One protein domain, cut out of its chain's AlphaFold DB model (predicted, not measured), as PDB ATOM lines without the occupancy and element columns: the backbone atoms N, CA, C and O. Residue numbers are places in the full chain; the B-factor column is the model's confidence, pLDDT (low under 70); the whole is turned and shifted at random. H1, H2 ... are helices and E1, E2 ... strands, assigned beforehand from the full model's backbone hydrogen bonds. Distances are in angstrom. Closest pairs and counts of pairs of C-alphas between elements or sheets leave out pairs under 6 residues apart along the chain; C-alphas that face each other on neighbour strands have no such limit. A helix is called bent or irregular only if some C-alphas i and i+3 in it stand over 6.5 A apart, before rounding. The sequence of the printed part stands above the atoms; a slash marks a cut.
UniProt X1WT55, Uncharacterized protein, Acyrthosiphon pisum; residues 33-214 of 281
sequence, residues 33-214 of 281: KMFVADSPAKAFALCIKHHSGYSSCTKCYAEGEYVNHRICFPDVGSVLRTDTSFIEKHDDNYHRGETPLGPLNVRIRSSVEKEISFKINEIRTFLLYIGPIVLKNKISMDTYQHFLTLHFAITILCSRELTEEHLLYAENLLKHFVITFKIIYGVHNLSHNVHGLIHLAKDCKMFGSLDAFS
ATOM      1  N   LYS A  33      91.379 146.179 313.848       69.25
ATOM      2  CA  LYS A  33      91.545 147.517 313.258       69.25
ATOM      3  C   LYS A  33      90.314 148.403 313.443       69.25
ATOM      4  O   LYS A  33      90.461 149.584 313.735       69.25
ATOM      5  N   MET A  34      89.114 147.859 313.242       72.00
ATOM      6  CA  MET A  34      87.858 148.598 313.389       72.00
ATOM      7  C   MET A  34      86.649 147.675 313.491       72.00
ATOM      8  O   MET A  34      86.687 146.542 313.008       72.00
ATOM      9  N   PHE A  35      85.557 148.210 314.037       73.31
ATOM     10  CA  PHE A  35      84.226 147.625 313.906       73.31
ATOM     11  C   PHE A  35      83.389 148.429 312.916       73.31
ATOM     12  O   PHE A  35      83.282 149.655 313.019       73.31
ATOM     13  N   VAL A  36      82.767 147.701 311.994       71.44
ATOM     14  CA  VAL A  36      81.823 148.210 311.003       71.44
ATOM     15  C   VAL A  36      80.428 147.737 311.397       71.44
ATOM     16  O   VAL A  36      80.174 146.535 311.452       71.44
ATOM     17  N   ALA A  37      79.541 148.679 311.703       71.12
ATOM     18  CA  ALA A  37      78.166 148.400 312.108       71.12
ATOM     19  C   ALA A  37      77.207 149.451 311.531       71.12
ATOM     20  O   ALA A  37      77.619 150.577 311.243       71.12
ATOM     21  N   ASP A  38      75.928 149.095 311.378       70.06
ATOM     22  CA  ASP A  38      74.882 150.072 311.062       70.06
ATOM     23  C   ASP A  38      74.568 150.961 312.282       70.06
ATOM     24  O   ASP A  38      74.994 150.684 313.410       70.06
ATOM     25  N   SER A  39      73.860 152.073 312.063       72.44
ATOM     26  CA  SER A  39      73.589 153.072 313.106       72.44
ATOM     27  C   SER A  39      72.926 152.474 314.366       72.44
ATOM     28  O   SER A  39      73.388 152.787 315.469       72.44
ATOM     29  N   PRO A  40      71.910 151.586 314.266       77.88
ATOM     30  CA  PRO A  40      71.316 150.942 315.439       77.88
ATOM     31  C   PRO A  40      72.255 149.956 316.147       77.88
ATOM     32  O   PRO A  40      72.369 150.009 317.375       77.88
ATOM     33  N   ALA A  41      72.957 149.081 315.415       77.00
ATOM     34  CA  ALA A  41      73.871 148.116 316.027       77.00
ATOM     35  C   ALA A  41      75.058 148.813 316.699       77.00
ATOM     36  O   ALA A  41      75.479 148.405 317.780       77.00
ATOM     37  N   LYS A  42      75.556 149.907 316.115       79.81
ATOM     38  CA  LYS A  42      76.587 150.753 316.721       79.81
ATOM     39  C   LYS A  42      76.108 151.396 318.017       79.81
ATOM     40  O   LYS A  42      76.838 151.362 319.004       79.81
ATOM     41  N   ALA A  43      74.903 151.969 318.024       83.50
ATOM     42  CA  ALA A  43      74.349 152.598 319.221       83.50
ATOM     43  C   ALA A  43      74.192 151.589 320.369       83.50
ATOM     44  O   ALA A  43      74.525 151.896 321.512       83.50
ATOM     45  N   PHE A  44      73.757 150.368 320.044       84.31
ATOM     46  CA  PHE A  44      73.680 149.256 320.986       84.31
ATOM     47  C   PHE A  44      75.063 148.819 321.485       84.31
ATOM     48  O   PHE A  44      75.287 148.748 322.688       84.31
ATOM     49  N   ALA A  45      76.004 148.561 320.574       81.06
ATOM     50  CA  ALA A  45      77.332 148.061 320.914       81.06
ATOM     51  C   ALA A  45      78.149 149.060 321.748       81.06
ATOM     52  O   ALA A  45      78.916 148.650 322.612       81.06
ATOM     53  N   LEU A  46      77.983 150.364 321.516       83.75
ATOM     54  CA  LEU A  46      78.656 151.420 322.277       83.75
ATOM     55  C   LEU A  46      77.868 151.886 323.510       83.75
ATOM     56  O   LEU A  46      78.408 152.656 324.297       83.75
ATOM     57  N   CYS A  47      76.614 151.458 323.673       87.25
ATOM     58  CA  CYS A  47      75.685 151.981 324.681       87.25
ATOM     59  C   CYS A  47      75.578 153.515 324.662       87.25
ATOM     60  O   CYS A  47      75.715 154.189 325.684       87.25
ATOM     61  N   ILE A  48      75.302 154.064 323.479       88.25
ATOM     62  CA  ILE A  48      75.174 155.507 323.227       88.25
ATOM     63  C   ILE A  48      73.778 155.872 322.724       88.25
ATOM     64  O   ILE A  48      72.957 155.012 322.381       88.25
ATOM     65  N   LYS A  49      73.503 157.172 322.652       89.12
ATOM     66  CA  LYS A  49      72.280 157.718 322.069       89.12
ATOM     67  C   LYS A  49      72.125 157.263 320.618       89.12
ATOM     68  O   LYS A  49      73.073 157.200 319.841       89.12
ATOM     69  N   HIS A  50      70.887 156.942 320.258       87.12
ATOM     70  CA  HIS A  50      70.537 156.560 318.896       87.12
ATOM     71  C   HIS A  50      70.751 157.735 317.925       87.12
ATOM     72  O   HIS A  50      70.615 158.885 318.339       87.12
ATOM     73  N   HIS A  51      71.017 157.458 316.641       78.44
ATOM     74  CA  HIS A  51      71.292 158.475 315.607       78.44
ATOM     75  C   HIS A  51      70.189 159.545 315.477       78.44
ATOM     76  O   HIS A  51      70.451 160.674 315.077       78.44
ATOM     77  N   SER A  52      68.964 159.205 315.885       82.62
ATOM     78  CA  SER A  52      67.792 160.083 315.926       82.62
ATOM     79  C   SER A  52      67.644 160.893 317.226       82.62
ATOM     80  O   SER A  52      66.544 161.350 317.517       82.62
ATOM     81  N   GLY A  53      68.674 160.984 318.069       86.94
ATOM     82  CA  GLY A  53      68.682 161.819 319.275       86.94
ATOM     83  C   GLY A  53      69.426 163.140 319.067       86.94
ATOM     84  O   GLY A  53      70.216 163.254 318.143       86.94
ATOM     85  N   TYR A  54      69.208 164.116 319.954       91.06
ATOM     86  CA  TYR A  54      69.873 165.427 319.902       91.06
ATOM     87  C   TYR A  54      71.404 165.325 319.998       91.06
ATOM     88  O   TYR A  54      72.113 165.763 319.107       91.06
ATOM     89  N   SER A  55      71.926 164.658 321.025       91.44
ATOM     90  CA  SER A  55      73.366 164.416 321.198       91.44
ATOM     91  C   SER A  55      73.723 163.036 320.636       91.44
ATOM     92  O   SER A  55      73.985 162.111 321.399       91.44
ATOM     93  N   SER A  56      73.597 162.829 319.320       90.00
ATOM     94  CA  SER A  56      73.789 161.502 318.694       90.00
ATOM     95  C   SER A  56      75.063 161.360 317.866       90.00
ATOM     96  O   SER A  56      75.476 160.235 317.564       90.00
ATOM     97  N   CYS A  57      75.725 162.470 317.523       89.56
ATOM     98  CA  CYS A  57      76.947 162.407 316.740       89.56
ATOM     99  C   CYS A  57      78.059 161.693 317.518       89.56
ATOM    100  O   CYS A  57      78.514 162.119 318.577       89.56
ATOM    101  N   THR A  58      78.563 160.609 316.934       87.56
ATOM    102  CA  THR A  58      79.609 159.782 317.562       87.56
ATOM    103  C   THR A  58      81.023 160.353 317.452       87.56
ATOM    104  O   THR A  58      81.986 159.705 317.863       87.56
ATOM    105  N   LYS A  59      81.175 161.514 316.805       87.75
ATOM    106  CA  LYS A  59      82.476 162.099 316.446       87.75
ATOM    107  C   LYS A  59      82.703 163.483 317.020       87.75
ATOM    108  O   LYS A  59      83.856 163.832 317.250       87.75
ATOM    109  N   CYS A  60      81.644 164.231 317.290       91.94
ATOM    110  CA  CYS A  60      81.725 165.555 317.887       91.94
ATOM    111  C   CYS A  60      80.611 165.768 318.907       91.94
ATOM    112  O   CYS A  60      79.706 164.940 319.042       91.94
ATOM    113  N   TYR A  61      80.705 166.884 319.615       92.38
ATOM    114  CA  TYR A  61      79.727 167.342 320.594       92.38
ATOM    115  C   TYR A  61      78.582 168.151 319.959       92.38
ATOM    116  O   TYR A  61      77.899 168.883 320.663       92.38
ATOM    117  N   ALA A  62      78.370 168.050 318.639       92.12
ATOM    118  CA  ALA A  62      77.308 168.796 317.975       92.12
ATOM    119  C   ALA A  62      75.951 168.350 318.523       92.12
ATOM    120  O   ALA A  62      75.616 167.159 318.489       92.12
ATOM    121  N   GLU A  63      75.179 169.315 319.010       92.44
ATOM    122  CA  GLU A  63      73.808 169.100 319.439       92.44
ATOM    123  C   GLU A  63      72.861 169.295 318.260       92.44
ATOM    124  O   GLU A  63      72.993 170.222 317.461       92.44
ATOM    125  N   GLY A  64      71.916 168.372 318.127       91.62
ATOM    126  CA  GLY A  64      70.861 168.476 317.140       91.62
ATOM    127  C   GLY A  64      69.847 169.558 317.512       91.62
ATOM    128  O   GLY A  64      69.600 169.835 318.681       91.62
ATOM    129  N   GLU A  65      69.187 170.104 316.503       92.88
ATOM    130  CA  GLU A  65      68.071 171.039 316.619       92.88
ATOM    131  C   GLU A  65      66.799 170.366 316.087       92.88
ATOM    132  O   GLU A  65      66.845 169.665 315.074       92.88
ATOM    133  N   TYR A  66      65.652 170.560 316.745       93.62
ATOM    134  CA  TYR A  66      64.377 170.038 316.245       93.62
ATOM    135  C   TYR A  66      63.725 171.039 315.293       93.62
ATOM    136  O   TYR A  66      63.242 172.086 315.721       93.62
ATOM    137  N   VAL A  67      63.683 170.710 314.004       91.12
ATOM    138  CA  VAL A  67      63.108 171.560 312.956       91.12
ATOM    139  C   VAL A  67      62.198 170.720 312.063       91.12
ATOM    140  O   VAL A  67      62.590 169.652 311.599       91.12
ATOM    141  N   ASN A  68      60.975 171.195 311.798       88.62
ATOM    142  CA  ASN A  68      60.007 170.545 310.899       88.62
ATOM    143  C   ASN A  68      59.817 169.040 311.175       88.62
ATOM    144  O   ASN A  68      59.886 168.207 310.271       88.62
ATOM    145  N   HIS A  69      59.589 168.694 312.442       88.75
ATOM    146  CA  HIS A  69      59.395 167.320 312.910       88.75
ATOM    147  C   HIS A  69      60.599 166.376 312.752       88.75
ATOM    148  O   HIS A  69      60.436 165.153 312.748       88.75
ATOM    149  N   ARG A  70      61.814 166.917 312.621       88.38
ATOM    150  CA  ARG A  70      63.055 166.155 312.433       88.38
ATOM    151  C   ARG A  70      64.181 166.748 313.276       88.38
ATOM    152  O   ARG A  70      64.137 167.920 313.625       88.38
ATOM    153  N   ILE A  71      65.187 165.931 313.595       91.00
ATOM    154  CA  ILE A  71      66.423 166.406 314.232       91.00
ATOM    155  C   ILE A  71      67.455 166.719 313.148       91.00
ATOM    156  O   ILE A  71      67.702 165.892 312.265       91.00
ATOM    157  N   CYS A  72      68.061 167.898 313.243       91.50
ATOM    158  CA  CYS A  72      68.997 168.447 312.271       91.50
ATOM    159  C   CYS A  72      70.311 168.853 312.940       91.50
ATOM    160  O   CYS A  72      70.310 169.255 314.093       91.50
ATOM    161  N   PHE A  73      71.427 168.775 312.218       92.31
ATOM    162  CA  PHE A  73      72.768 169.036 312.756       92.31
ATOM    163  C   PHE A  73      73.484 170.127 311.945       92.31
ATOM    164  O   PHE A  73      74.296 169.809 311.073       92.31
ATOM    165  N   PRO A  74      73.168 171.414 312.179       89.44
ATOM    166  CA  PRO A  74      73.752 172.515 311.416       89.44
ATOM    167  C   PRO A  74      75.173 172.896 311.835       89.44
ATOM    168  O   PRO A  74      75.862 173.557 311.059       89.44
ATOM    169  N   ASP A  75      75.610 172.513 313.034       90.88
ATOM    170  CA  ASP A  75      76.945 172.839 313.528       90.88
ATOM    171  C   ASP A  75      78.028 171.991 312.832       90.88
ATOM    172  O   ASP A  75      77.983 170.757 312.815       90.88
ATOM    173  N   VAL A  76      79.018 172.679 312.262       89.75
ATOM    174  CA  VAL A  76      80.199 172.105 311.596       89.75
ATOM    175  C   VAL A  76      81.508 172.393 312.340       89.75
ATOM    176  O   VAL A  76      82.557 171.876 311.952       89.75
ATOM    177  N   GLY A  77      81.464 173.237 313.373       90.44
ATOM    178  CA  GLY A  77      82.610 173.679 314.169       90.44
ATOM    179  C   GLY A  77      82.719 172.990 315.528       90.44
ATOM    180  O   GLY A  77      83.648 173.285 316.278       90.44
ATOM    181  N   SER A  78      81.795 172.081 315.848       91.06
ATOM    182  CA  SER A  78      81.783 171.390 317.132       91.06
ATOM    183  C   SER A  78      83.084 170.641 317.427       91.06
ATOM    184  O   SER A  78      83.687 169.997 316.561       91.06
ATOM    185  N   VAL A  79      83.479 170.673 318.700       92.94
ATOM    186  CA  VAL A  79      84.658 169.974 319.210       92.94
ATOM    187  C   VAL A  79      84.519 168.471 318.972       92.94
ATOM    188  O   VAL A  79      83.451 167.880 319.135       92.94
ATOM    189  N   LEU A  80      85.617 167.830 318.575       90.69
ATOM    190  CA  LEU A  80      85.648 166.392 318.333       90.69
ATOM    191  C   LEU A  80      85.762 165.619 319.649       90.69
ATOM    192  O   LEU A  80      86.551 165.972 320.522       90.69
ATOM    193  N   ARG A  81      85.037 164.505 319.747       89.12
ATOM    194  CA  ARG A  81      85.187 163.542 320.844       89.12
ATOM    195  C   ARG A  81      86.543 162.846 320.735       89.12
ATOM    196  O   ARG A  81      86.983 162.485 319.637       89.12
ATOM    197  N   THR A  82      87.191 162.637 321.871       85.94
ATOM    198  CA  THR A  82      88.421 161.843 321.998       85.94
ATOM    199  C   THR A  82      88.104 160.472 322.587       85.94
ATOM    200  O   THR A  82      87.083 160.305 323.255       85.94
ATOM    201  N   ASP A  83      88.977 159.486 322.356       81.25
ATOM    202  CA  ASP A  83      88.793 158.148 322.935       81.25
ATOM    203  C   ASP A  83      88.760 158.233 324.474       81.25
ATOM    204  O   ASP A  83      87.876 157.655 325.097       81.25
ATOM    205  N   THR A  84      89.619 159.068 325.073       83.56
ATOM    206  CA  THR A  84      89.620 159.375 326.512       83.56
ATOM    207  C   THR A  84      88.272 159.924 326.982       83.56
ATOM    208  O   THR A  84      87.654 159.336 327.860       83.56
ATOM    209  N   SER A  85      87.746 160.966 326.322       84.75
ATOM    210  CA  SER A  85      86.457 161.568 326.701       84.75
ATOM    211  C   SER A  85      85.274 160.601 326.598       84.75
ATOM    212  O   SER A  85      84.289 160.744 327.320       84.75
ATOM    213  N   PHE A  86      85.365 159.625 325.689       84.94
ATOM    214  CA  PHE A  86      84.352 158.594 325.504       84.94
ATOM    215  C   PHE A  86      84.428 157.527 326.604       84.94
ATOM    216  O   PHE A  86      83.393 157.098 327.107       84.94
ATOM    217  N   ILE A  87      85.637 157.098 326.974       81.62
ATOM    218  CA  ILE A  87      85.869 156.090 328.020       81.62
ATOM    219  C   ILE A  87      85.497 156.647 329.397       81.62
ATOM    220  O   ILE A  87      84.838 155.963 330.174       81.62
ATOM    221  N   GLU A  88      85.863 157.901 329.666       85.56
ATOM    222  CA  GLU A  88      85.554 158.619 330.912       85.56
ATOM    223  C   GLU A  88      84.105 159.129 330.967       85.56
ATOM    224  O   GLU A  88      83.660 159.624 331.997       85.56
ATOM    225  N   LYS A  89      83.352 158.980 329.869       85.62
ATOM    226  CA  LYS A  89      81.934 159.346 329.741       85.62
ATOM    227  C   LYS A  89      81.626 160.797 330.098       85.62
ATOM    228  O   LYS A  89      80.632 161.078 330.750       85.62
ATOM    229  N   HIS A  90      82.413 161.739 329.588       88.12
ATOM    230  CA  HIS A  90      82.211 163.173 329.849       88.12
ATOM    231  C   HIS A  90      80.884 163.756 329.318       88.12
ATOM    232  O   HIS A  90      80.590 164.919 329.575       88.12
ATOM    233  N   ASP A  91      80.108 163.001 328.533       87.25
ATOM    234  CA  ASP A  91      78.838 163.450 327.956       87.25
ATOM    235  C   ASP A  91      77.661 162.568 328.386       87.25
ATOM    236  O   ASP A  91      77.291 161.601 327.709       87.25
ATOM    237  N   ASP A  92      77.031 162.954 329.489       88.88
ATOM    238  CA  ASP A  92      75.863 162.268 330.047       88.88
ATOM    239  C   ASP A  92      74.662 162.241 329.085       88.88
ATOM    240  O   ASP A  92      73.833 161.333 329.130       88.88
ATOM    241  N   ASN A  93      74.562 163.208 328.166       89.88
ATOM    242  CA  ASN A  93      73.473 163.271 327.191       89.88
ATOM    243  C   ASN A  93      73.664 162.296 326.022       89.88
ATOM    244  O   ASN A  93      72.681 161.959 325.339       89.88
ATOM    245  N   TYR A  94      74.904 161.873 325.775       89.19
ATOM    246  CA  TYR A  94      75.312 160.947 324.722       89.19
ATOM    247  C   TYR A  94      75.435 159.501 325.222       89.19
ATOM    248  O   TYR A  94      75.018 158.579 324.515       89.19
ATOM    249  N   HIS A  95      75.970 159.274 326.423       89.38
ATOM    250  CA  HIS A  95      76.147 157.935 326.988       89.38
ATOM    251  C   HIS A  95      74.853 157.405 327.627       89.38
ATOM    252  O   HIS A  95      74.107 158.134 328.266       89.38
ATOM    253  N   ARG A  96      74.562 156.109 327.446       88.44
ATOM    254  CA  ARG A  96      73.383 155.443 328.042       88.44
ATOM    255  C   ARG A  96      73.725 154.366 329.069       88.44
ATOM    256  O   ARG A  96      72.821 153.852 329.718       88.44
ATOM    257  N   GLY A  97      74.992 153.981 329.187       86.00
ATOM    258  CA  GLY A  97      75.417 152.934 330.113       86.00
ATOM    259  C   GLY A  97      76.807 152.393 329.807       86.00
ATOM    260  O   GLY A  97      77.626 153.067 329.182       86.00
ATOM    261  N   GLU A  98      77.081 151.177 330.276       83.31
ATOM    262  CA  GLU A  98      78.320 150.445 329.993       83.31
ATOM    263  C   GLU A  98      78.236 149.673 328.681       83.31
ATOM    264  O   GLU A  98      77.230 149.018 328.404       83.31
ATOM    265  N   THR A  99      79.302 149.721 327.881       81.94
ATOM    266  CA  THR A  99      79.368 148.970 326.625       81.94
ATOM    267  C   THR A  99      79.527 147.463 326.885       81.94
ATOM    268  O   THR A  99      80.358 147.058 327.702       81.94
ATOM    269  N   PRO A 100      78.804 146.592 326.154       77.19
ATOM    270  CA  PRO A 100      79.032 145.147 326.193       77.19
ATOM    271  C   PRO A 100      80.382 144.719 325.588       77.19
ATOM    272  O   PRO A 100      80.741 143.548 325.694       77.19
ATOM    273  N   LEU A 101      81.112 145.634 324.942       71.38
ATOM    274  CA  LEU A 101      82.423 145.393 324.337       71.38
ATOM    275  C   LEU A 101      83.589 145.712 325.282       71.38
ATOM    276  O   LEU A 101      84.719 145.816 324.815       71.38
ATOM    277  N   GLY A 102      83.338 145.876 326.586       67.31
ATOM    278  CA  GLY A 102      84.381 146.087 327.596       67.31
ATOM    279  C   GLY A 102      85.349 147.242 327.270       67.31
ATOM    280  O   GLY A 102      85.037 148.110 326.455       67.31
ATOM    281  N   PRO A 103      86.549 147.272 327.877       64.69
ATOM    282  CA  PRO A 103      87.558 148.310 327.642       64.69
ATOM    283  C   PRO A 103      88.339 148.133 326.321       64.69
ATOM    284  O   PRO A 103      89.516 148.484 326.243       64.69
ATOM    285  N   LEU A 104      87.736 147.572 325.261       58.72
ATOM    286  CA  LEU A 104      88.405 147.538 323.957       58.72
ATOM    287  C   LEU A 104      88.552 148.971 323.431       58.72
ATOM    288  O   LEU A 104      87.574 149.604 323.036       58.72
ATOM    289  N   ASN A 105      89.796 149.445 323.341       56.66
ATOM    290  CA  ASN A 105      90.178 150.684 322.656       56.66
ATOM    291  C   ASN A 105      90.050 150.547 321.126       56.66
ATOM    292  O   ASN A 105      91.001 150.769 320.378       56.66
ATOM    293  N   VAL A 106      88.881 150.137 320.630       55.41
ATOM    294  CA  VAL A 106      88.611 149.993 319.198       55.41
ATOM    295  C   VAL A 106      87.494 150.939 318.800       55.41
ATOM    296  O   VAL A 106      86.370 150.870 319.296       55.41
ATOM    297  N   ARG A 107      87.784 151.812 317.832       57.44
ATOM    298  CA  ARG A 107      86.785 152.725 317.277       57.44
ATOM    299  C   ARG A 107      85.734 151.944 316.493       57.44
ATOM    300  O   ARG A 107      86.032 151.333 315.466       57.44
ATOM    301  N   ILE A 108      84.485 152.036 316.940       54.34
ATOM    302  CA  ILE A 108      83.322 151.580 316.176       54.34
ATOM    303  C   ILE A 108      82.847 152.748 315.321       54.34
ATOM    304  O   ILE A 108      82.528 153.826 315.836       54.34
ATOM    305  N   ARG A 109      82.809 152.567 314.001       55.81
ATOM    306  CA  ARG A 109      82.215 153.550 313.091       55.81
ATOM    307  C   ARG A 109      80.946 153.006 312.464       55.81
ATOM    308  O   ARG A 109      80.774 151.809 312.277       55.81
ATOM    309  N   SER A 110      80.046 153.947 312.202       43.06
ATOM    310  CA  SER A 110      78.871 153.695 311.386       43.06
ATOM    311  C   SER A 110      79.374 153.713 309.961       43.06
ATOM    312  O   SER A 110      79.950 154.714 309.532       43.06
ATOM    313  N   SER A 111      79.204 152.609 309.254       42.38
ATOM    314  CA  SER A 111      79.284 152.679 307.807       42.38
ATOM    315  C   SER A 111      78.048 153.397 307.293       42.38
ATOM    316  O   SER A 111      76.982 153.308 307.905       42.38
ATOM    317  N   VAL A 112      78.222 154.154 306.208       40.44
ATOM    318  CA  VAL A 112      77.111 154.764 305.473       40.44
ATOM    319  C   VAL A 112      76.058 153.676 305.251       40.44
ATOM    320  O   VAL A 112      76.391 152.568 304.835       40.44
ATOM    321  N   GLU A 113      74.834 153.964 305.685       41.28
ATOM    322  CA  GLU A 113      73.788 152.980 305.947       41.28
ATOM    323  C   GLU A 113      73.453 152.108 304.731       41.28
ATOM    324  O   GLU A 113      73.175 152.605 303.647       41.28
ATOM    325  N   LYS A 114      73.446 150.791 304.970       39.09
ATOM    326  CA  LYS A 114      72.362 149.830 304.707       39.09
ATOM    327  C   LYS A 114      71.384 150.192 303.579       39.09
ATOM    328  O   LYS A 114      70.181 150.283 303.802       39.09
ATOM    329  N   GLU A 115      71.873 150.274 302.353       38.69
ATOM    330  CA  GLU A 115      71.040 150.089 301.170       38.69
ATOM    331  C   GLU A 115      71.700 149.053 300.267       38.69
ATOM    332  O   GLU A 115      72.910 149.029 300.099       38.69
ATOM    333  N   ILE A 116      70.879 148.145 299.748       41.75
ATOM    334  CA  ILE A 116      71.235 147.010 298.891       41.75
ATOM    335  C   ILE A 116      72.437 147.363 298.002       41.75
ATOM    336  O   ILE A 116      72.356 148.312 297.227       41.75
ATOM    337  N   SER A 117      73.531 146.605 298.115       48.88
ATOM    338  CA  SER A 117      74.853 146.925 297.545       48.88
ATOM    339  C   SER A 117      74.855 147.370 296.068       48.88
ATOM    340  O   SER A 117      75.719 148.141 295.653       48.88
ATOM    341  N   PHE A 118      73.853 146.954 295.283       42.12
ATOM    342  CA  PHE A 118      73.594 147.446 293.925       42.12
ATOM    343  C   PHE A 118      73.308 148.955 293.855       42.12
ATOM    344  O   PHE A 118      73.932 149.664 293.071       42.12
ATOM    345  N   LYS A 119      72.434 149.465 294.725       55.88
ATOM    346  CA  LYS A 119      72.035 150.877 294.768       55.88
ATOM    347  C   LYS A 119      73.182 151.773 295.245       55.88
ATOM    348  O   LYS A 119      73.351 152.880 294.746       55.88
ATOM    349  N   ILE A 120      74.040 151.268 296.137       60.94
ATOM    350  CA  ILE A 120      75.255 151.971 296.584       60.94
ATOM    351  C   ILE A 120      76.270 152.111 295.442       60.94
ATOM    352  O   ILE A 120      76.856 153.181 295.278       60.94
ATOM    353  N   ASN A 121      76.468 151.068 294.628       67.12
ATOM    354  CA  ASN A 121      77.368 151.144 293.473       67.12
ATOM    355  C   ASN A 121      76.862 152.121 292.410       67.12
ATOM    356  O   ASN A 121      77.659 152.877 291.855       67.12
ATOM    357  N   GLU A 122      75.555 152.147 292.153       73.38
ATOM    358  CA  GLU A 122      74.931 153.115 291.246       73.38
ATOM    359  C   GLU A 122      75.089 154.548 291.761       73.38
ATOM    360  O   GLU A 122      75.555 155.411 291.020       73.38
ATOM    361  N   ILE A 123      74.802 154.796 293.044       76.50
ATOM    362  CA  ILE A 123      74.963 156.118 293.672       76.50
ATOM    363  C   ILE A 123      76.428 156.554 293.657       76.50
ATOM    364  O   ILE A 123      76.721 157.706 293.341       76.50
ATOM    365  N   ARG A 124      77.369 155.651 293.955       82.44
ATOM    366  CA  ARG A 124      78.803 155.956 293.889       82.44
ATOM    367  C   ARG A 124      79.233 156.275 292.460       82.44
ATOM    368  O   ARG A 124      79.950 157.248 292.251       82.44
ATOM    369  N   THR A 125      78.801 155.476 291.488       84.06
ATOM    370  CA  THR A 125      79.125 155.691 290.070       84.06
ATOM    371  C   THR A 125      78.544 157.013 289.579       84.06
ATOM    372  O   THR A 125      79.208 157.770 288.867       84.06
ATOM    373  N   PHE A 126      77.328 157.334 290.016       84.19
ATOM    374  CA  PHE A 126      76.704 158.620 289.772       84.19
ATOM    375  C   PHE A 126      77.516 159.758 290.390       84.19
ATOM    376  O   PHE A 126      77.896 160.681 289.683       84.19
ATOM    377  N   LEU A 127      77.857 159.679 291.674       87.56
ATOM    378  CA  LEU A 127      78.593 160.739 292.357       87.56
ATOM    379  C   LEU A 127      79.989 160.967 291.764       87.56
ATOM    380  O   LEU A 127      80.387 162.112 291.583       87.56
ATOM    381  N   LEU A 128      80.735 159.901 291.466       88.50
ATOM    382  CA  LEU A 128      82.142 159.989 291.063       88.50
ATOM    383  C   LEU A 128      82.361 160.172 289.559       88.50
ATOM    384  O   LEU A 128      83.425 160.644 289.177       88.50
ATOM    385  N   TYR A 129      81.407 159.800 288.703       89.69
ATOM    386  CA  TYR A 129      81.657 159.771 287.256       89.69
ATOM    387  C   TYR A 129      80.525 160.391 286.438       89.69
ATOM    388  O   TYR A 129      80.751 161.317 285.665       89.69
ATOM    389  N   ILE A 130      79.296 159.896 286.597       90.31
ATOM    390  CA  ILE A 130      78.193 160.243 285.685       90.31
ATOM    391  C   ILE A 130      77.579 161.608 286.032       90.31
ATOM    392  O   ILE A 130      77.234 162.389 285.146       90.31
ATOM    393  N   GLY A 131      77.459 161.918 287.318       86.56
ATOM    394  CA  GLY A 131      76.753 163.078 287.855       86.56
ATOM    395  C   GLY A 131      77.275 164.424 287.349       86.56
ATOM    396  O   GLY A 131      76.457 165.198 286.853       86.56
ATOM    397  N   PRO A 132      78.597 164.709 287.370       90.81
ATOM    398  CA  PRO A 132      79.132 165.966 286.834       90.81
ATOM    399  C   PRO A 132      78.773 166.193 285.362       90.81
ATOM    400  O   PRO A 132      78.571 167.324 284.934       90.81
ATOM    401  N   ILE A 133      78.662 165.119 284.579       93.56
ATOM    402  CA  ILE A 133      78.344 165.192 283.152       93.56
ATOM    403  C   ILE A 133      76.837 165.386 282.956       93.56
ATOM    404  O   ILE A 133      76.418 166.288 282.235       93.56
ATOM    405  N   VAL A 134      76.021 164.553 283.605       90.44
ATOM    406  CA  VAL A 134      74.566 164.502 283.382       90.44
ATOM    407  C   VAL A 134      73.840 165.697 283.994       90.44
ATOM    408  O   VAL A 134      72.863 166.173 283.421       90.44
ATOM    409  N   LEU A 135      74.302 166.203 285.138       82.94
ATOM    410  CA  LEU A 135      73.670 167.341 285.810       82.94
ATOM    411  C   LEU A 135      74.022 168.684 285.160       82.94
ATOM    412  O   LEU A 135      73.323 169.678 285.382       82.94
ATOM    413  N   LYS A 136      75.072 168.729 284.330       86.88
ATOM    414  CA  LYS A 136      75.501 169.948 283.645       86.88
ATOM    415  C   LYS A 136      74.370 170.483 282.763       86.88
ATOM    416  O   LYS A 136      73.856 169.783 281.894       86.88
ATOM    417  N   ASN A 137      73.993 171.742 282.983       89.62
ATOM    418  CA  ASN A 137      72.891 172.432 282.295       89.62
ATOM    419  C   ASN A 137      71.493 171.810 282.512       89.62
ATOM    420  O   ASN A 137      70.573 172.114 281.752       89.62
ATOM    421  N   LYS A 138      71.313 170.932 283.510       85.44
ATOM    422  CA  LYS A 138      70.008 170.329 283.854       85.44
ATOM    423  C   LYS A 138      69.420 170.833 285.169       85.44
ATOM    424  O   LYS A 138      68.213 170.741 285.359       85.44
ATOM    425  N   ILE A 139      70.260 171.354 286.055       87.50
ATOM    426  CA  ILE A 139      69.878 171.912 287.356       87.50
ATOM    427  C   ILE A 139      70.394 173.348 287.483       87.50
ATOM    428  O   ILE A 139      71.168 173.807 286.640       87.50
ATOM    429  N   SER A 140      69.963 174.058 288.531       93.06
ATOM    430  CA  SER A 140      70.448 175.415 288.802       93.06
ATOM    431  C   SER A 140      71.969 175.431 288.999       93.06
ATOM    432  O   SER A 140      72.555 174.441 289.452       93.06
ATOM    433  N   MET A 141      72.607 176.558 288.673       94.19
ATOM    434  CA  MET A 141      74.057 176.701 288.812       94.19
ATOM    435  C   MET A 141      74.509 176.477 290.262       94.19
ATOM    436  O   MET A 141      75.478 175.755 290.487       94.19
ATOM    437  N   ASP A 142      73.758 177.000 291.235       91.56
ATOM    438  CA  ASP A 142      74.060 176.859 292.663       91.56
ATOM    439  C   ASP A 142      73.996 175.393 293.108       91.56
ATOM    440  O   ASP A 142      74.915 174.879 293.749       91.56
ATOM    441  N   THR A 143      72.942 174.672 292.707       88.88
ATOM    442  CA  THR A 143      72.793 173.233 292.988       88.88
ATOM    443  C   THR A 143      73.905 172.423 292.314       88.88
ATOM    444  O   THR A 143      74.423 171.472 292.898       88.88
ATOM    445  N   TYR A 144      74.305 172.799 291.097       90.75
ATOM    446  CA  TYR A 144      75.374 172.125 290.366       90.75
ATOM    447  C   TYR A 144      76.744 172.331 291.020       90.75
ATOM    448  O   TYR A 144      77.463 171.359 291.243       90.75
ATOM    449  N   GLN A 145      77.098 173.564 291.391       94.38
ATOM    450  CA  GLN A 145      78.340 173.854 292.117       94.38
ATOM    451  C   GLN A 145      78.375 173.167 293.486       94.38
ATOM    452  O   GLN A 145      79.407 172.631 293.902       94.38
ATOM    453  N   HIS A 146      77.232 173.114 294.168       93.81
ATOM    454  CA  HIS A 146      77.094 172.397 295.428       93.81
ATOM    455  C   HIS A 146      77.316 170.886 295.263       93.81
ATOM    456  O   HIS A 146      78.098 170.295 296.010       93.81
ATOM    457  N   PHE A 147      76.732 170.273 294.230       92.38
ATOM    458  CA  PHE A 147      77.007 168.879 293.869       92.38
ATOM    459  C   PHE A 147      78.492 168.653 293.538       92.38
ATOM    460  O   PHE A 147      79.092 167.697 294.034       92.38
ATOM    461  N   LEU A 148      79.107 169.539 292.746       93.94
ATOM    462  CA  LEU A 148      80.526 169.441 292.394       93.94
ATOM    463  C   LEU A 148      81.433 169.509 293.625       93.94
ATOM    464  O   LEU A 148      82.419 168.783 293.688       93.94
ATOM    465  N   THR A 149      81.081 170.320 294.625       96.06
ATOM    466  CA  THR A 149      81.814 170.387 295.901       96.06
ATOM    467  C   THR A 149      81.902 169.006 296.558       96.06
ATOM    468  O   THR A 149      82.990 168.571 296.943       96.06
ATOM    469  N   LEU A 150      80.781 168.278 296.629       94.19
ATOM    470  CA  LEU A 150      80.757 166.914 297.167       94.19
ATOM    471  C   LEU A 150      81.527 165.940 296.278       94.19
ATOM    472  O   LEU A 150      82.310 165.138 296.784       94.19
ATOM    473  N   HIS A 151      81.315 166.012 294.963       92.44
ATOM    474  CA  HIS A 151      82.017 165.181 293.991       92.44
ATOM    475  C   HIS A 151      83.539 165.298 294.154       92.44
ATOM    476  O   HIS A 151      84.211 164.277 294.301       92.44
ATOM    477  N   PHE A 152      84.085 166.518 294.198       95.88
ATOM    478  CA  PHE A 152      85.521 166.737 294.366       95.88
ATOM    479  C   PHE A 152      86.020 166.230 295.717       95.88
ATOM    480  O   PHE A 152      87.009 165.500 295.757       95.88
ATOM    481  N   ALA A 153      85.314 166.541 296.808       95.50
ATOM    482  CA  ALA A 153      85.703 166.085 298.138       95.50
ATOM    483  C   ALA A 153      85.798 164.554 298.224       95.50
ATOM    484  O   ALA A 153      86.805 164.015 298.680       95.50
ATOM    485  N   ILE A 154      84.774 163.839 297.751       93.06
ATOM    486  CA  ILE A 154      84.749 162.372 297.800       93.06
ATOM    487  C   ILE A 154      85.753 161.764 296.815       93.06
ATOM    488  O   ILE A 154      86.407 160.782 297.157       93.06
ATOM    489  N   THR A 155      85.946 162.365 295.638       92.75
ATOM    490  CA  THR A 155      86.965 161.919 294.670       92.75
ATOM    491  C   THR A 155      88.364 161.974 295.279       92.75
ATOM    492  O   THR A 155      89.114 161.001 295.186       92.75
ATOM    493  N   ILE A 156      88.692 163.065 295.979       94.06
ATOM    494  CA  ILE A 156      89.958 163.186 296.709       94.06
ATOM    495  C   ILE A 156      90.067 162.063 297.742       94.06
ATOM    496  O   ILE A 156      91.029 161.305 297.700       94.06
ATOM    497  N   LEU A 157      89.063 161.880 298.603       91.25
ATOM    498  CA  LEU A 157      89.089 160.873 299.675       91.25
ATOM    499  C   LEU A 157      89.095 159.409 299.189       91.25
ATOM    500  O   LEU A 157      89.480 158.506 299.938       91.25
ATOM    501  N   CYS A 158      88.690 159.150 297.946       90.00
ATOM    502  CA  CYS A 158      88.806 157.841 297.296       90.00
ATOM    503  C   CYS A 158      90.178 157.597 296.648       90.00
ATOM    504  O   CYS A 158      90.455 156.474 296.219       90.00
ATOM    505  N   SER A 159      91.041 158.610 296.572       88.69
ATOM    506  CA  SER A 159      92.358 158.484 295.946       88.69
ATOM    507  C   SER A 159      93.239 157.497 296.714       88.69
ATOM    508  O   SER A 159      93.189 157.415 297.940       88.69
ATOM    509  N   ARG A 160      94.050 156.715 295.988       82.19
ATOM    510  CA  ARG A 160      94.929 155.692 296.591       82.19
ATOM    511  C   ARG A 160      96.045 156.303 297.438       82.19
ATOM    512  O   ARG A 160      96.473 155.683 298.405       82.19
ATOM    513  N   GLU A 161      96.477 157.507 297.082       86.31
ATOM    514  CA  GLU A 161      97.550 158.243 297.744       86.31
ATOM    515  C   GLU A 161      96.979 159.527 298.348       86.31
ATOM    516  O   GLU A 161      96.729 160.517 297.660       86.31
ATOM    517  N   LEU A 162      96.723 159.489 299.655       88.56
ATOM    518  CA  LEU A 162      96.231 160.633 300.414       88.56
ATOM    519  C   LEU A 162      97.398 161.303 301.133       88.56
ATOM    520  O   LEU A 162      98.051 160.684 301.970       88.56
ATOM    521  N   THR A 163      97.636 162.572 300.813       92.06
ATOM    522  CA  THR A 163      98.566 163.434 301.547       92.06
ATOM    523  C   THR A 163      97.793 164.232 302.594       92.06
ATOM    524  O   THR A 163      96.568 164.364 302.518       92.06
ATOM    525  N   GLU A 164      98.496 164.800 303.571       92.50
ATOM    526  CA  GLU A 164      97.877 165.683 304.569       92.50
ATOM    527  C   GLU A 164      97.214 166.914 303.924       92.50
ATOM    528  O   GLU A 164      96.145 167.335 304.361       92.50
ATOM    529  N   GLU A 165      97.780 167.438 302.834       94.31
ATOM    530  CA  GLU A 165      97.190 168.547 302.074       94.31
ATOM    531  C   GLU A 165      95.874 168.145 301.399       94.31
ATOM    532  O   GLU A 165      94.882 168.871 301.492       94.31
ATOM    533  N   HIS A 166      95.824 166.957 300.781       93.81
ATOM    534  CA  HIS A 166      94.595 166.411 300.201       93.81
ATOM    535  C   HIS A 166      93.499 166.248 301.261       93.81
ATOM    536  O   HIS A 166      92.344 166.604 301.022       93.81
ATOM    537  N   LEU A 167      93.858 165.733 302.439       94.38
ATOM    538  CA  LEU A 167      92.929 165.535 303.551       94.38
ATOM    539  C   LEU A 167      92.382 166.863 304.077       94.38
ATOM    540  O   LEU A 167      91.168 166.989 304.246       94.38
ATOM    541  N   LEU A 168      93.249 167.857 304.284       96.06
ATOM    542  CA  LEU A 168      92.847 169.189 304.732       96.06
ATOM    543  C   LEU A 168      91.925 169.867 303.711       96.06
ATOM    544  O   LEU A 168      90.903 170.450 304.076       96.06
ATOM    545  N   TYR A 169      92.255 169.765 302.424       96.75
ATOM    546  CA  TYR A 169      91.436 170.344 301.366       96.75
ATOM    547  C   TYR A 169      90.058 169.674 301.283       96.75
ATOM    548  O   TYR A 169      89.039 170.365 301.259       96.75
ATOM    549  N   ALA A 170      90.004 168.340 301.334       96.44
ATOM    550  CA  ALA A 170      88.745 167.602 301.367       96.44
ATOM    551  C   ALA A 170      87.903 167.934 302.611       96.44
ATOM    552  O   ALA A 170      86.689 168.095 302.496       96.44
ATOM    553  N   GLU A 171      88.519 168.090 303.788       95.50
ATOM    554  CA  GLU A 171      87.824 168.512 305.011       95.50
ATOM    555  C   GLU A 171      87.150 169.878 304.832       95.50
ATOM    556  O   GLU A 171      85.970 170.042 305.154       95.50
ATOM    557  N   ASN A 172      87.872 170.846 304.265       97.12
ATOM    558  CA  ASN A 172      87.346 172.183 304.001       97.12
ATOM    559  C   ASN A 172      86.198 172.155 302.982       97.12
ATOM    560  O   ASN A 172      85.184 172.821 303.194       97.12
ATOM    561  N   LEU A 173      86.310 171.346 301.922       97.69
ATOM    562  CA  LEU A 173      85.228 171.145 300.954       97.69
ATOM    563  C   LEU A 173      83.979 170.537 301.607       97.69
ATOM    564  O   LEU A 173      82.870 170.981 301.321       97.69
ATOM    565  N   LEU A 174      84.128 169.562 302.508       96.62
ATOM    566  CA  LEU A 174      82.997 168.919 303.192       96.62
ATOM    567  C   LEU A 174      82.318 169.863 304.189       96.62
ATOM    568  O   LEU A 174      81.088 169.911 304.246       96.62
ATOM    569  N   LYS A 175      83.091 170.664 304.933       96.19
ATOM    570  CA  LYS A 175      82.534 171.724 305.789       96.19
ATOM    571  C   LYS A 175      81.786 172.762 304.957       96.19
ATOM    572  O   LYS A 175      80.647 173.090 305.282       96.19
ATOM    573  N   HIS A 176      82.385 173.221 303.855       96.50
ATOM    574  CA  HIS A 176      81.731 174.138 302.923       96.50
ATOM    575  C   HIS A 176      80.438 173.537 302.357       96.50
ATOM    576  O   HIS A 176      79.404 174.197 302.357       96.50
ATOM    577  N   PHE A 177      80.457 172.264 301.957       96.19
ATOM    578  CA  PHE A 177      79.281 171.557 301.460       96.19
ATOM    579  C   PHE A 177      78.129 171.572 302.468       96.19
ATOM    580  O   PHE A 177      77.007 171.883 302.076       96.19
ATOM    581  N   VAL A 178      78.380 171.271 303.747       94.56
ATOM    582  CA  VAL A 178      77.332 171.240 304.785       94.56
ATOM    583  C   VAL A 178      76.790 172.641 305.087       94.56
ATOM    584  O   VAL A 178      75.573 172.812 305.180       94.56
ATOM    585  N   ILE A 179      77.658 173.657 305.160       95.00
ATOM    586  CA  ILE A 179      77.237 175.059 305.330       95.00
ATOM    587  C   ILE A 179      76.340 175.487 304.162       95.00
ATOM    588  O   ILE A 179      75.233 175.979 304.373       95.00
ATOM    589  N   THR A 180      76.780 175.253 302.928       94.94
ATOM    590  CA  THR A 180      76.039 175.639 301.722       94.94
ATOM    591  C   THR A 180      74.766 174.801 301.542       94.94
ATOM    592  O   THR A 180      73.749 175.319 301.085       94.94
ATOM    593  N   PHE A 181      74.751 173.539 301.991       93.81
ATOM    594  CA  PHE A 181      73.554 172.688 301.996       93.81
ATOM    595  C   PHE A 181      72.431 173.322 302.827       93.81
ATOM    596  O   PHE A 181      71.278 173.334 302.391       93.81
ATOM    597  N   LYS A 182      72.767 173.898 303.995       92.19
ATOM    598  CA  LYS A 182      71.816 174.631 304.850       92.19
ATOM    599  C   LYS A 182      71.092 175.733 304.079       92.19
ATOM    600  O   LYS A 182      69.897 175.924 304.276       92.19
ATOM    601  N   ILE A 183      71.837 176.457 303.247       93.50
ATOM    602  CA  ILE A 183      71.362 177.628 302.506       93.50
ATOM    603  C   ILE A 183      70.485 177.186 301.330       93.50
ATOM    604  O   ILE A 183      69.390 177.710 301.165       93.50
ATOM    605  N   ILE A 184      70.935 176.197 300.549       91.12
ATOM    606  CA  ILE A 184      70.260 175.777 299.309       91.12
ATOM    607  C   ILE A 184      69.019 174.916 299.587       91.12
ATOM    608  O   ILE A 184      67.979 175.123 298.967       91.12
ATOM    609  N   TYR A 185      69.109 173.946 300.503       91.25
ATOM    610  CA  TYR A 185      68.033 172.968 300.741       91.25
ATOM    611  C   TYR A 185      67.318 173.163 302.079       91.25
ATOM    612  O   TYR A 185      66.346 172.465 302.363       91.25
ATOM    613  N   GLY A 186      67.785 174.095 302.910       90.44
ATOM    614  CA  GLY A 186      67.220 174.374 304.223       90.44
ATOM    615  C   GLY A 186      67.784 173.495 305.343       90.44
ATOM    616  O   GLY A 186      68.129 172.326 305.168       90.44
ATOM    617  N   VAL A 187      67.813 174.065 306.551       91.44
ATOM    618  CA  VAL A 187      68.327 173.410 307.768       91.44
ATOM    619  C   VAL A 187      67.611 172.098 308.101       91.44
ATOM    620  O   VAL A 187      68.245 171.155 308.562       91.44
ATOM    621  N   HIS A 188      66.317 171.994 307.791       90.38
ATOM    622  CA  HIS A 188      65.498 170.810 308.069       90.38
ATOM    623  C   HIS A 188      65.949 169.546 307.307       90.38
ATOM    624  O   HIS A 188      65.574 168.432 307.676       90.38
ATOM    625  N   ASN A 189      66.759 169.705 306.254       86.88
ATOM    626  CA  ASN A 189      67.323 168.604 305.472       86.88
ATOM    627  C   ASN A 189      68.749 168.211 305.916       86.88
ATOM    628  O   ASN A 189      69.300 167.235 305.401       86.88
ATOM    629  N   LEU A 190      69.340 168.905 306.900       89.94
ATOM    630  CA  LEU A 190      70.647 168.573 307.483       89.94
ATOM    631  C   LEU A 190      70.545 167.414 308.474       89.94
ATOM    632  O   LEU A 190      70.698 167.575 309.683       89.94
ATOM    633  N   SER A 191      70.268 166.228 307.946       87.31
ATOM    634  CA  SER A 191      70.214 165.004 308.743       87.31
ATOM    635  C   SER A 191      71.579 164.637 309.337       87.31
ATOM    636  O   SER A 191      72.631 165.109 308.898       87.31
ATOM    637  N   HIS A 192      71.567 163.704 310.290       85.19
ATOM    638  CA  HIS A 192      72.778 163.116 310.867       85.19
ATOM    639  C   HIS A 192      73.755 162.588 309.793       85.19
ATOM    640  O   HIS A 192      74.966 162.731 309.941       85.19
ATOM    641  N   ASN A 193      73.249 162.030 308.685       84.75
ATOM    642  CA  ASN A 193      74.087 161.516 307.596       84.75
ATOM    643  C   ASN A 193      74.793 162.643 306.825       84.75
ATOM    644  O   ASN A 193      75.958 162.488 306.465       84.75
ATOM    645  N   VAL A 194      74.126 163.787 306.629       87.69
ATOM    646  CA  VAL A 194      74.733 164.967 305.988       87.69
ATOM    647  C   VAL A 194      75.801 165.574 306.895       87.69
ATOM    648  O   VAL A 194      76.909 165.835 306.439       87.69
ATOM    649  N   HIS A 195      75.516 165.719 308.192       91.00
ATOM    650  CA  HIS A 195      76.513 166.160 309.171       91.00
ATOM    651  C   HIS A 195      77.707 165.198 309.248       91.00
ATOM    652  O   HIS A 195      78.851 165.634 309.317       91.00
ATOM    653  N   GLY A 196      77.461 163.887 309.166       88.88
ATOM    654  CA  GLY A 196      78.491 162.847 309.183       88.88
ATOM    655  C   GLY A 196      79.606 163.042 308.149       88.88
ATOM    656  O   GLY A 196      80.741 162.632 308.402       88.88
ATOM    657  N   LEU A 197      79.312 163.710 307.027       90.38
ATOM    658  CA  LEU A 197      80.265 163.972 305.949       90.38
ATOM    659  C   LEU A 197      81.506 164.733 306.429       90.38
ATOM    660  O   LEU A 197      82.606 164.394 306.006       90.38
ATOM    661  N   ILE A 198      81.369 165.692 307.351       92.81
ATOM    662  CA  ILE A 198      82.500 166.525 307.807       92.81
ATOM    663  C   ILE A 198      83.582 165.717 308.536       92.81
ATOM    664  O   ILE A 198      84.718 166.164 308.656       92.81
ATOM    665  N   HIS A 199      83.249 164.510 309.003       90.62
ATOM    666  CA  HIS A 199      84.179 163.636 309.720       90.62
ATOM    667  C   HIS A 199      84.972 162.716 308.779       90.62
ATOM    668  O   HIS A 199      85.965 162.126 309.203       90.62
ATOM    669  N   LEU A 200      84.597 162.611 307.496       89.94
ATOM    670  CA  LEU A 200      85.188 161.646 306.558       89.94
ATOM    671  C   LEU A 200      86.685 161.867 306.305       89.94
ATOM    672  O   LEU A 200      87.427 160.896 306.176       89.94
ATOM    673  N   ALA A 201      87.154 163.114 306.260       90.69
ATOM    674  CA  ALA A 201      88.573 163.399 306.047       90.69
ATOM    675  C   ALA A 201      89.432 162.875 307.210       90.69
ATOM    676  O   ALA A 201      90.389 162.125 307.007       90.69
ATOM    677  N   LYS A 202      89.025 163.160 308.454       87.88
ATOM    678  CA  LYS A 202      89.672 162.602 309.653       87.88
ATOM    679  C   LYS A 202      89.579 161.080 309.684       87.88
ATOM    680  O   LYS A 202      90.485 160.406 310.176       87.88
ATOM    681  N   ASP A 203      88.489 160.526 309.166       86.69
ATOM    682  CA  ASP A 203      88.325 159.089 309.047       86.69
ATOM    683  C   ASP A 203      89.357 158.485 308.087       86.69
ATOM    684  O   ASP A 203      89.998 157.494 308.449       86.69
ATOM    685  N   CYS A 204      89.591 159.127 306.942       87.00
ATOM    686  CA  CYS A 204      90.579 158.683 305.965       87.00
ATOM    687  C   CYS A 204      92.019 158.818 306.473       87.00
ATOM    688  O   CYS A 204      92.834 157.916 306.284       87.00
ATOM    689  N   LYS A 205      92.321 159.886 307.220       88.31
ATOM    690  CA  LYS A 205      93.627 160.066 307.877       88.31
ATOM    691  C   LYS A 205      94.022 158.872 308.752       88.31
ATOM    692  O   LYS A 205      95.194 158.540 308.877       88.31
ATOM    693  N   MET A 206      93.041 158.226 309.378       83.00
ATOM    694  CA  MET A 206      93.289 157.114 310.291       83.00
ATOM    695  C   MET A 206      93.336 155.744 309.628       83.00
ATOM    696  O   MET A 206      94.036 154.859 310.117       83.00
ATOM    697  N   PHE A 207      92.528 155.530 308.590       79.38
ATOM    698  CA  PHE A 207      92.260 154.190 308.058       79.38
ATOM    699  C   PHE A 207      92.657 154.021 306.587       79.38
ATOM    700  O   PHE A 207      92.486 152.934 306.036       79.38
ATOM    701  N   GLY A 208      93.227 155.057 305.972       83.50
ATOM    702  CA  GLY A 208      93.514 155.100 304.542       83.50
ATOM    703  C   GLY A 208      92.327 155.640 303.749       83.50
ATOM    704  O   GLY A 208      91.430 156.258 304.306       83.50
ATOM    705  N   SER A 209      92.309 155.430 302.436       86.25
ATOM    706  CA  SER A 209      91.233 155.942 301.578       86.25
ATOM    707  C   SER A 209      89.857 155.369 301.929       86.25
ATOM    708  O   SER A 209      89.753 154.313 302.557       86.25
ATOM    709  N   LEU A 210      88.779 156.025 301.480       82.19
ATOM    710  CA  LEU A 210      87.401 155.552 301.705       82.19
ATOM    711  C   LEU A 210      87.190 154.092 301.275       82.19
ATOM    712  O   LEU A 210      86.435 153.347 301.902       82.19
ATOM    713  N   ASP A 211      87.894 153.660 300.230       77.62
ATOM    714  CA  ASP A 211      87.797 152.303 299.698       77.62
ATOM    715  C   ASP A 211      88.461 151.263 300.622       77.62
ATOM    716  O   ASP A 211      88.098 150.085 300.590       77.62
ATOM    717  N   ALA A 212      89.395 151.683 301.483       73.19
ATOM    718  CA  ALA A 212      90.101 150.808 302.417       73.19
ATOM    719  C   ALA A 212      89.231 150.364 303.604       73.19
ATOM    720  O   ALA A 212      89.461 149.289 304.158       73.19
ATOM    721  N   PHE A 213      88.230 151.163 303.985       72.25
ATOM    722  CA  PHE A 213      87.380 150.903 305.154       72.25
ATOM    723  C   PHE A 213      85.872 150.920 304.863       72.25
ATOM    724  O   PHE A 213      85.050 150.970 305.780       72.25
ATOM    725  N   SER A 214      85.490 150.842 303.588       71.00
ATOM    726  CA  SER A 214      84.090 150.708 303.185       71.00
ATOM    727  C   SER A 214      83.477 149.379 303.653       71.00
ATOM    728  O   SER A 214      84.091 148.312 303.548       71.00
TER     729      SER A 214
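What this domain is: This is residues 33 to 214 of the 281 residues of an uncharacterized protein of Acyrthosiphon pisum (UniProt X1WT55). Three helices, H4, H5 and H6, make an up-and-down bundle, each running against the one before, with H5 between the other two; a fourth, H3, crosses H4 at a steep angle. The other part of the domain is mostly loop, holding the short helices H1 and H2 and two tiny sheets of two strands. Printed are 182 residues, with six named helices and four named strands in the order E1 H1 E2 E3 H2 E4 H3 H4 H5 H6; E1 and E4 are parallel, E2 and E3 an antiparallel hairpin. The class is mostly helix. The whole is compact, with a radius of gyration of the C-alphas of 16.9 A and spans of 53 by 39 by 33 A.

Where its parts are: Strand E1, residues 35 to 37, begins at C-alpha 35 (84.226, 147.625, 313.906); its partner E4 is residues 108 to 110. H1 is residues 39 to 46 and H2 residues 83 to 87. E2 is residues 65 to 67 and E3 residues 70 to 72. H3, residues 117 to 134, is 22.6 A long; H4, residues 141 to 157, 24.4 A. H5, residues 164 to 185, measures 31.0 A from C-alpha 164 (97.877, 165.683, 304.569). H6, residues 192 to 207, is 21.6 A long and ends at C-alpha 207 (92.260, 154.190, 308.058).

How they stand to each other: E1 and E4 are parallel at 32 degrees, with N 109 and O 35 3.1 A apart, within hydrogen-bond range. H1 is near E1; the closest C-alphas of H1 and E4, Ser 39 and Ser 110, are 5.6 A apart. In the hairpin E2 and E3, N 65 and O 72 are within range at 2.8 A. The closest C-alphas of E3 and H6, Cys 72 and His 192, are 6.7 A apart. H5 and H6, a helical hairpin, touch at Leu 174 and Ile 198, C-alphas 5.2 A apart, at a shallow tilt of 2 degrees, opposite ways. H4 and H5, another, touch at Ala 153 and Ala 170, 4.7 A between C-alphas, at a shallow tilt of 29 degrees. H4 and H6 only just touch, with 3 pairs of C-alphas within 8 A, the closest Leu 157 and Cys 204 at 6.8 A. H3 touches H4 with residues 127 to 132 alone, closest C-alphas Leu 127 and His 151 at 5.8 A, at a steep tilt of 57 degrees. H2 touches no helix. H6 is irregular, C-alphas 198 and 201 being 7.1 A apart, and H3 only just, C-alphas 128 and 131 being 7.0 A apart. Every O i to N i+4 pair is within range in H1, H2 and H4; H3 has 11 of 14, H5 17 of 18, H6 6 of 12.

The domain as a whole: The farthest C-alphas, Gly 102 and Asn 137, are 53.6 A apart. The printed part has no cut. The links H1 to E2 and H2 to E4 are long. Mean pLDDT of the printed part is 83.9; residue 33 and residues 102 to 121 are under 70.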